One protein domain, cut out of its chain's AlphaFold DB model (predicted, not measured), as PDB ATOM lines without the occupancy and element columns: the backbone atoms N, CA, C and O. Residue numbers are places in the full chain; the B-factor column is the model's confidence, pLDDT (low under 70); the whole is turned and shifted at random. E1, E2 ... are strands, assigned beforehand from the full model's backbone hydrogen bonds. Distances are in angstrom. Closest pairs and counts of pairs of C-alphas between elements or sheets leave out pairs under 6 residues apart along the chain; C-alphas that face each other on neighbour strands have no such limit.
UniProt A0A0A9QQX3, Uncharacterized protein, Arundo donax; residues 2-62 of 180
ATOM      1  N   ASP A   2     137.041 119.662 -14.293       94.12
ATOM      2  CA  ASP A   2     136.948 118.446 -13.500       94.12
ATOM      3  C   ASP A   2     137.289 117.269 -14.400       94.12
ATOM      4  O   ASP A   2     136.758 117.141 -15.506       94.12
ATOM      5  N   ILE A   3     138.251 116.470 -13.957       91.62
ATOM      6  CA  ILE A   3     138.764 115.319 -14.679       91.62
ATOM      7  C   ILE A   3     138.596 114.117 -13.767       91.62
ATOM      8  O   ILE A   3     139.069 114.117 -12.632       91.62
ATOM      9  N   SER A   4     137.911 113.097 -14.261       92.75
ATOM     10  CA  SER A   4     137.525 111.951 -13.449       92.75
ATOM     11  C   SER A   4     137.779 110.654 -14.204       92.75
ATOM     12  O   SER A   4     137.712 110.636 -15.434       92.75
ATOM     13  N   TYR A   5     138.043 109.570 -13.474       88.38
ATOM     14  CA  TYR A   5     138.046 108.200 -14.007       88.38
ATOM     15  C   TYR A   5     139.008 107.979 -15.188       88.38
ATOM     16  O   TYR A   5     138.739 107.223 -16.122       88.38
ATOM     17  N   CYS A   6     140.169 108.641 -15.158       84.75
ATOM     18  CA  CYS A   6     141.208 108.496 -16.178       84.75
ATOM     19  C   CYS A   6     142.121 107.299 -15.878       84.75
ATOM     20  O   CYS A   6     143.323 107.453 -15.665       84.75
ATOM     21  N   HIS A   7     141.542 106.100 -15.850       84.19
ATOM     22  CA  HIS A   7     142.207 104.875 -15.389       84.19
ATOM     23  C   HIS A   7     143.425 104.453 -16.215       84.19
ATOM     24  O   HIS A   7     144.271 103.729 -15.709       84.19
ATOM     25  N   GLU A   8     143.540 104.914 -17.459       90.44
ATOM     26  CA  GLU A   8     144.663 104.588 -18.347       90.44
ATOM     27  C   GLU A   8     145.698 105.717 -18.461       90.44
ATOM     28  O   GLU A   8     146.769 105.529 -19.038       90.44
ATOM     29  N   ILE A   9     145.406 106.900 -17.913       90.88
ATOM     30  CA  ILE A   9     146.291 108.056 -18.041       90.88
ATOM     31  C   ILE A   9     147.366 107.988 -16.962       90.88
ATOM     32  O   ILE A   9     147.086 108.150 -15.780       90.88
ATOM     33  N   VAL A  10     148.614 107.815 -17.396       91.81
ATOM     34  CA  VAL A  10     149.785 107.817 -16.504       91.81
ATOM     35  C   VAL A  10     150.307 109.231 -16.246       91.81
ATOM     36  O   VAL A  10     150.764 109.542 -15.150       91.81
ATOM     37  N   CYS A  11     150.228 110.115 -17.240       91.94
ATOM     38  CA  CYS A  11     150.717 111.486 -17.144       91.94
ATOM     39  C   CYS A  11     149.671 112.453 -17.686       91.94
ATOM     40  O   CYS A  11     149.217 112.321 -18.822       91.94
ATOM     41  N   MET A  12     149.362 113.480 -16.903       91.31
ATOM     42  CA  MET A  12     148.455 114.548 -17.287       91.31
ATOM     43  C   MET A  12     149.223 115.850 -17.457       91.31
ATOM     44  O   MET A  12     149.917 116.290 -16.545       91.31
ATOM     45  N   LYS A  13     149.082 116.476 -18.626       93.06
ATOM     46  CA  LYS A  13     149.691 117.773 -18.924       93.06
ATOM     47  C   LYS A  13     148.611 118.771 -19.291       93.06
ATOM     48  O   LYS A  13     147.976 118.650 -20.335       93.06
ATOM     49  N   ILE A  14     148.422 119.765 -18.435       92.25
ATOM     50  CA  ILE A  14     147.492 120.861 -18.667       92.25
ATOM     51  C   ILE A  14     148.275 122.017 -19.294       92.25
ATOM     52  O   ILE A  14     149.228 122.516 -18.682       92.25
ATOM     53  N   PRO A  15     147.910 122.445 -20.515       91.69
ATOM     54  CA  PRO A  15     148.608 123.520 -21.204       91.69
ATOM     55  C   PRO A  15     148.351 124.876 -20.526       91.69
ATOM     56  O   PRO A  15     147.703 124.967 -19.483       91.69
ATOM     57  N   CYS A  16     148.866 125.956 -21.122       91.69
ATOM     58  CA  CYS A  16     148.729 127.330 -20.627       91.69
ATOM     59  C   CYS A  16     147.287 127.862 -20.772       91.69
ATOM     60  O   CYS A  16     146.991 128.764 -21.558       91.69
ATOM     61  N   LEU A  17     146.358 127.267 -20.026       92.12
ATOM     62  CA  LEU A  17     144.951 127.635 -20.021       92.12
ATOM     63  C   LEU A  17     144.758 128.892 -19.168       92.12
ATOM     64  O   LEU A  17     144.555 128.823 -17.959       92.12
ATOM     65  N   GLN A  18     144.790 130.052 -19.822       91.06
ATOM     66  CA  GLN A  18     144.692 131.377 -19.192       91.06
ATOM     67  C   GLN A  18     143.429 131.570 -18.340       91.06
ATOM     68  O   GLN A  18     143.433 132.340 -17.389       91.06
ATOM     69  N   ARG A  19     142.330 130.888 -18.665       93.50
ATOM     70  CA  ARG A  19     141.057 131.009 -17.932       93.50
ATOM     71  C   ARG A  19     140.876 129.949 -16.846       93.50
ATOM     72  O   ARG A  19     139.881 129.988 -16.129       93.50
ATOM     73  N   LEU A  20     141.795 128.986 -16.738       93.62
ATOM     74  CA  LEU A  20     141.666 127.900 -15.778       93.62
ATOM     75  C   LEU A  20     142.065 128.384 -14.384       93.62
ATOM     76  O   LEU A  20     143.233 128.658 -14.129       93.62
ATOM     77  N   THR A  21     141.081 128.451 -13.494       94.19
ATOM     78  CA  THR A  21     141.257 128.866 -12.095       94.19
ATOM     79  C   THR A  21     141.117 127.714 -11.106       94.19
ATOM     80  O   THR A  21     141.717 127.750 -10.036       94.19
ATOM     81  N   HIS A  22     140.371 126.675 -11.484       94.88
ATOM     82  CA  HIS A  22     140.072 125.517 -10.646       94.88
ATOM     83  C   HIS A  22     140.323 124.230 -11.426       94.88
ATOM     84  O   HIS A  22     139.829 124.083 -12.552       94.88
ATOM     85  N   LEU A  23     141.043 123.299 -10.812       93.88
ATOM     86  CA  LEU A  23     141.302 121.967 -11.344       93.88
ATOM     87  C   LEU A  23     140.946 120.916 -10.295       93.88
ATOM     88  O   LEU A  23     141.427 120.993  -9.169       93.88
ATOM     89  N   SER A  24     140.141 119.936 -10.689       94.25
ATOM     90  CA  SER A  24     139.810 118.762  -9.890       94.25
ATOM     91  C   SER A  24     140.219 117.508 -10.652       94.25
ATOM     92  O   SER A  24     139.885 117.383 -11.833       94.25
ATOM     93  N   VAL A  25     140.959 116.606 -10.010       92.00
ATOM     94  CA  VAL A  25     141.373 115.324 -10.594       92.00
ATOM     95  C   VAL A  25     141.033 114.197  -9.626       92.00
ATOM     96  O   VAL A  25     141.586 114.150  -8.527       92.00
ATOM     97  N   THR A  26     140.120 113.312 -10.031       90.69
ATOM     98  CA  THR A  26     139.548 112.264  -9.168       90.69
ATOM     99  C   THR A  26     139.486 110.894  -9.839       90.69
ATOM    100  O   THR A  26     139.434 110.783 -11.066       90.69
ATOM    101  N   GLY A  27     139.522 109.819  -9.048       87.12
ATOM    102  CA  GLY A  27     139.398 108.442  -9.553       87.12
ATOM    103  C   GLY A  27     140.420 108.021 -10.627       87.12
ATOM    104  O   GLY A  27     140.086 107.230 -11.508       87.12
ATOM    105  N   CYS A  28     141.646 108.555 -10.612       88.56
ATOM    106  CA  CYS A  28     142.669 108.289 -11.634       88.56
ATOM    107  C   CYS A  28     143.745 107.311 -11.122       88.56
ATOM    108  O   CYS A  28     144.791 107.727 -10.639       88.56
ATOM    109  N   SER A  29     143.501 106.005 -11.246       85.81
ATOM    110  CA  SER A  29     144.282 104.947 -10.573       85.81
ATOM    111  C   SER A  29     145.682 104.650 -11.133       85.81
ATOM    112  O   SER A  29     146.470 104.005 -10.450       85.81
ATOM    113  N   LYS A  30     146.019 105.084 -12.355       88.94
ATOM    114  CA  LYS A  30     147.370 104.903 -12.940       88.94
ATOM    115  C   LYS A  30     148.187 106.196 -13.005       88.94
ATOM    116  O   LYS A  30     149.295 106.186 -13.541       88.94
ATOM    117  N   LEU A  31     147.636 107.305 -12.521       88.94
ATOM    118  CA  LEU A  31     148.179 108.638 -12.744       88.94
ATOM    119  C   LEU A  31     149.391 108.898 -11.853       88.94
ATOM    120  O   LEU A  31     149.250 109.069 -10.660       88.94
ATOM    121  N   GLN A  32     150.581 109.024 -12.427       88.06
ATOM    122  CA  GLN A  32     151.819 109.246 -11.672       88.06
ATOM    123  C   GLN A  32     152.277 110.708 -11.672       88.06
ATOM    124  O   GLN A  32     153.031 111.112 -10.790       88.06
ATOM    125  N   LEU A  33     151.835 111.509 -12.646       87.38
ATOM    126  CA  LEU A  33     152.253 112.902 -12.804       87.38
ATOM    127  C   LEU A  33     151.094 113.794 -13.253       87.38
ATOM    128  O   LEU A  33     150.441 113.507 -14.260       87.38
ATOM    129  N   ILE A  34     150.914 114.923 -12.567       89.75
ATOM    130  CA  ILE A  34     150.110 116.053 -13.045       89.75
ATOM    131  C   ILE A  34     151.025 117.260 -13.213       89.75
ATOM    132  O   ILE A  34     151.563 117.798 -12.247       89.75
ATOM    133  N   GLU A  35     151.171 117.708 -14.452       91.06
ATOM    134  CA  GLU A  35     151.847 118.945 -14.815       91.06
ATOM    135  C   GLU A  35     150.795 119.965 -15.257       91.06
ATOM    136  O   GLU A  35     149.964 119.673 -16.119       91.06
ATOM    137  N   SER A  36     150.824 121.173 -14.700       90.88
ATOM    138  CA  SER A  36     149.940 122.259 -15.119       90.88
ATOM    139  C   SER A  36     150.722 123.530 -15.387       90.88
ATOM    140  O   SER A  36     151.449 124.017 -14.527       90.88
ATOM    141  N   LYS A  37     150.524 124.102 -16.577       91.38
ATOM    142  CA  LYS A  37     151.056 125.413 -16.975       91.38
ATOM    143  C   LYS A  37     149.994 126.509 -16.936       91.38
ATOM    144  O   LYS A  37     150.212 127.584 -17.489       91.38
ATOM    145  N   ALA A  38     148.832 126.248 -16.338       92.12
ATOM    146  CA  ALA A  38     147.763 127.230 -16.238       92.12
ATOM    147  C   ALA A  38     148.181 128.378 -15.300       92.12
ATOM    148  O   ALA A  38     148.350 128.154 -14.101       92.12
ATOM    149  N   PRO A  39     148.327 129.614 -15.809       90.56
ATOM    150  CA  PRO A  39     148.909 130.706 -15.034       90.56
ATOM    151  C   PRO A  39     147.948 131.281 -13.996       90.56
ATOM    152  O   PRO A  39     148.373 132.045 -13.147       90.56
ATOM    153  N   ASN A  40     146.656 130.965 -14.053       91.94
ATOM    154  CA  ASN A  40     145.654 131.520 -13.140       91.94
ATOM    155  C   ASN A  40     145.041 130.461 -12.219       91.94
ATOM    156  O   ASN A  40     144.022 130.727 -11.583       91.94
ATOM    157  N   LEU A  41     145.664 129.281 -12.130       92.56
ATOM    158  CA  LEU A  41     145.217 128.214 -11.247       92.56
ATOM    159  C   LEU A  41     145.363 128.658  -9.786       92.56
ATOM    160  O   LEU A  41     146.472 128.855  -9.294       92.56
ATOM    161  N   SER A  42     144.236 128.812  -9.098       93.50
ATOM    162  CA  SER A  42     144.172 129.260  -7.704       93.50
ATOM    163  C   SER A  42     143.625 128.190  -6.765       93.50
ATOM    164  O   SER A  42     143.842 128.262  -5.554       93.50
ATOM    165  N   SER A  43     142.937 127.185  -7.305       93.50
ATOM    166  CA  SER A  43     142.372 126.084  -6.538       93.50
ATOM    167  C   SER A  43     142.655 124.745  -7.201       93.50
ATOM    168  O   SER A  43     142.455 124.577  -8.407       93.50
ATOM    169  N   PHE A  44     143.098 123.788  -6.391       92.00
ATOM    170  CA  PHE A  44     143.399 122.441  -6.837       92.00
ATOM    171  C   PHE A  44     142.803 121.402  -5.885       92.00
ATOM    172  O   PHE A  44     143.009 121.464  -4.673       92.00
ATOM    173  N   HIS A  45     142.058 120.456  -6.449       91.44
ATOM    174  CA  HIS A  45     141.550 119.278  -5.764       91.44
ATOM    175  C   HIS A  45     142.125 118.023  -6.411       91.44
ATOM    176  O   HIS A  45     142.150 117.898  -7.638       91.44
ATOM    177  N   PHE A  46     142.585 117.098  -5.579       87.19
ATOM    178  CA  PHE A  46     143.249 115.891  -6.032       87.19
ATOM    179  C   PHE A  46     142.897 114.703  -5.142       87.19
ATOM    180  O   PHE A  46     143.057 114.777  -3.923       87.19
ATOM    181  N   GLU A  47     142.465 113.607  -5.755       86.69
ATOM    182  CA  GLU A  47     142.237 112.322  -5.098       86.69
ATOM    183  C   GLU A  47     143.216 111.277  -5.640       86.69
ATOM    184  O   GLU A  47     143.338 111.109  -6.856       86.69
ATOM    185  N   SER A  48     143.886 110.549  -4.743       78.62
ATOM    186  CA  SER A  48     144.719 109.407  -5.125       78.62
ATOM    187  C   SER A  48     144.934 108.399  -4.002       78.62
ATOM    188  O   SER A  48     145.164 108.755  -2.848       78.62
ATOM    189  N   ASP A  49     144.942 107.122  -4.363       77.62
ATOM    190  CA  ASP A  49     145.337 105.993  -3.520       77.62
ATOM    191  C   ASP A  49     146.851 105.689  -3.581       77.62
ATOM    192  O   ASP A  49     147.344 104.825  -2.858       77.62
ATOM    193  N   HIS A  50     147.616 106.413  -4.401       76.81
ATOM    194  CA  HIS A  50     149.059 106.233  -4.578       76.81
ATOM    195  C   HIS A  50     149.817 107.566  -4.702       76.81
ATOM    196  O   HIS A  50     149.234 108.651  -4.775       76.81
ATOM    197  N   GLN A  51     151.151 107.497  -4.700       77.00
ATOM    198  CA  GLN A  51     151.998 108.679  -4.826       77.00
ATOM    199  C   GLN A  51     151.941 109.248  -6.247       77.00
ATOM    200  O   GLN A  51     152.281 108.563  -7.210       77.00
ATOM    201  N   VAL A  52     151.585 110.529  -6.348       79.50
ATOM    202  CA  VAL A  52     151.528 111.274  -7.611       79.50
ATOM    203  C   VAL A  52     152.393 112.513  -7.498       79.50
ATOM    204  O   VAL A  52     152.283 113.288  -6.543       79.50
ATOM    205  N   GLN A  53     153.281 112.693  -8.466       83.25
ATOM    206  CA  GLN A  53     154.091 113.891  -8.579       83.25
ATOM    207  C   GLN A  53     153.236 115.027  -9.139       83.25
ATOM    208  O   GLN A  53     152.503 114.865 -10.112       83.25
ATOM    209  N   LEU A  54     153.348 116.204  -8.534       83.31
ATOM    210  CA  LEU A  54     152.606 117.384  -8.952       83.31
ATOM    211  C   LEU A  54     153.595 118.483  -9.318       83.31
ATOM    212  O   LEU A  54     154.451 118.862  -8.521       83.31
ATOM    213  N   SER A  55     153.468 118.993 -10.535       84.81
ATOM    214  CA  SER A  55     154.225 120.126 -11.051       84.81
ATOM    215  C   SER A  55     153.231 121.186 -11.510       84.81
ATOM    216  O   SER A  55     152.833 121.258 -12.671       84.81
ATOM    217  N   LEU A  56     152.746 121.975 -10.555       80.50
ATOM    218  CA  LEU A  56     151.834 123.081 -10.823       80.50
ATOM    219  C   LEU A  56     152.697 124.327 -11.014       80.50
ATOM    220  O   LEU A  56     153.250 124.795 -10.034       80.50
ATOM    221  N   GLY A  57     152.845 124.821 -12.245       74.06
ATOM    222  CA  GLY A  57     153.797 125.866 -12.650       74.06
ATOM    223  C   GLY A  57     154.060 126.963 -11.607       74.06
ATOM    224  O   GLY A  57     154.951 126.827 -10.775       74.06
ATOM    225  N   GLU A  58     153.318 128.073 -11.647       73.06
ATOM    226  CA  GLU A  58     153.407 129.106 -10.603       73.06
ATOM    227  C   GLU A  58     152.606 128.680  -9.356       73.06
ATOM    228  O   GLU A  58     151.508 129.188  -9.107       73.06
ATOM    229  N   THR A  59     153.157 127.771  -8.538       70.62
ATOM    230  CA  THR A  59     152.556 127.356  -7.246       70.62
ATOM    231  C   THR A  59     152.221 128.535  -6.327       70.62
ATOM    232  O   THR A  59     151.329 128.432  -5.490       70.62
ATOM    233  N   LEU A  60     152.889 129.678  -6.518       72.12
ATOM    234  CA  LEU A  60     152.649 130.950  -5.835       72.12
ATOM    235  C   LEU A  60     151.194 131.437  -5.916       72.12
ATOM    236  O   LEU A  60     150.788 132.239  -5.083       72.12
ATOM    237  N   ARG A  61     150.396 131.019  -6.902       85.00
ATOM    238  CA  ARG A  61     149.008 131.500  -7.041       85.00
ATOM    239  C   ARG A  61     147.968 130.572  -6.428       85.00
ATOM    240  O   ARG A  61     146.821 130.988  -6.258       85.00
ATOM    241  N   VAL A  62     148.354 129.344  -6.087       89.69
ATOM    242  CA  VAL A  62     147.441 128.374  -5.488       89.69
ATOM    243  C   VAL A  62     147.147 128.786  -4.050       89.69
ATOM    244  O   VAL A  62     148.035 128.833  -3.202       89.69
TER     245      VAL A  62
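Overview. This is residues 2 to 62 of the 180 residues of an uncharacterized protein of Arundo donax (UniProt A0A0A9QQX3). The chain is wound in stacked turns, a short solenoid whose two small sheets stand as walls on two sides of the coil. E1, E3 and E5 stack side by side in one wall, E2, E4 and E6 in the other, and the chain crosses from wall to wall after each strand, so that the strands of one wall run opposite to those of the other. The printed part has 61 residues, with no named helix and six named strands in the order E1 to E6; the sheets, E1 E3 E5 and E2 E4 E6, are both parallel. The class is all strand, though under half of the residues, 26 of 61, are in named elements. The whole is compact, with a radius of gyration of the C-alphas of 10.9 A, and spans 27 by 18 by 16 A.

Arrangement. E1, residues 2 to 4, is an edge strand and the parallel neighbour of E3, residues 22 to 26, at 9 degrees. N 3 and O 24 are within hydrogen-bond range at 2.8 A, and the C-alphas of Asp 2 and Ser 24, which face each other, are 4.6 A apart. E2, residues 11 to 14, is apart from both E1 and E3. It is an edge strand of the second sheet and the parallel neighbour of E4, residues 33 to 36, at 7 degrees, with N 14 and O 35 at 2.8 A. The inner strand E3 is also parallel to E5, residues 43 to 48, at 6 degrees; N 45 and O 23 are 2.8 A apart. The inner strand E4 is also parallel to E6, residues 53 to 56, at 1 degree, with N 55 and O 34 at 2.8 A. E5 and E6, the other edge strands, are apart.

Along the chain. E1 begins at C-alpha 2, at (136.948, 118.446, -13.500). E2 measures 10.0 A from first to last C-alpha, and E3 measures 13.3 A. E4 measures 9.9 A, and E5, the longest strand with 6 residues, measures 16.9 A, from C-alpha 43 at (142.372, 126.084, -6.538) to C-alpha 48. E6 measures 9.7 A and ends at C-alpha 56, at (151.834, 123.081, -10.823).

Size, cuts and confidence. The two C-alphas farthest apart are those of Glu 8 and Leu 60, at 30.3 A. The printed part has no cut. The link from E5 to E6 is tight, the other four are short, and no link is long. The mean pLDDT of the printed part is 88.0, and no printed residue is under 70.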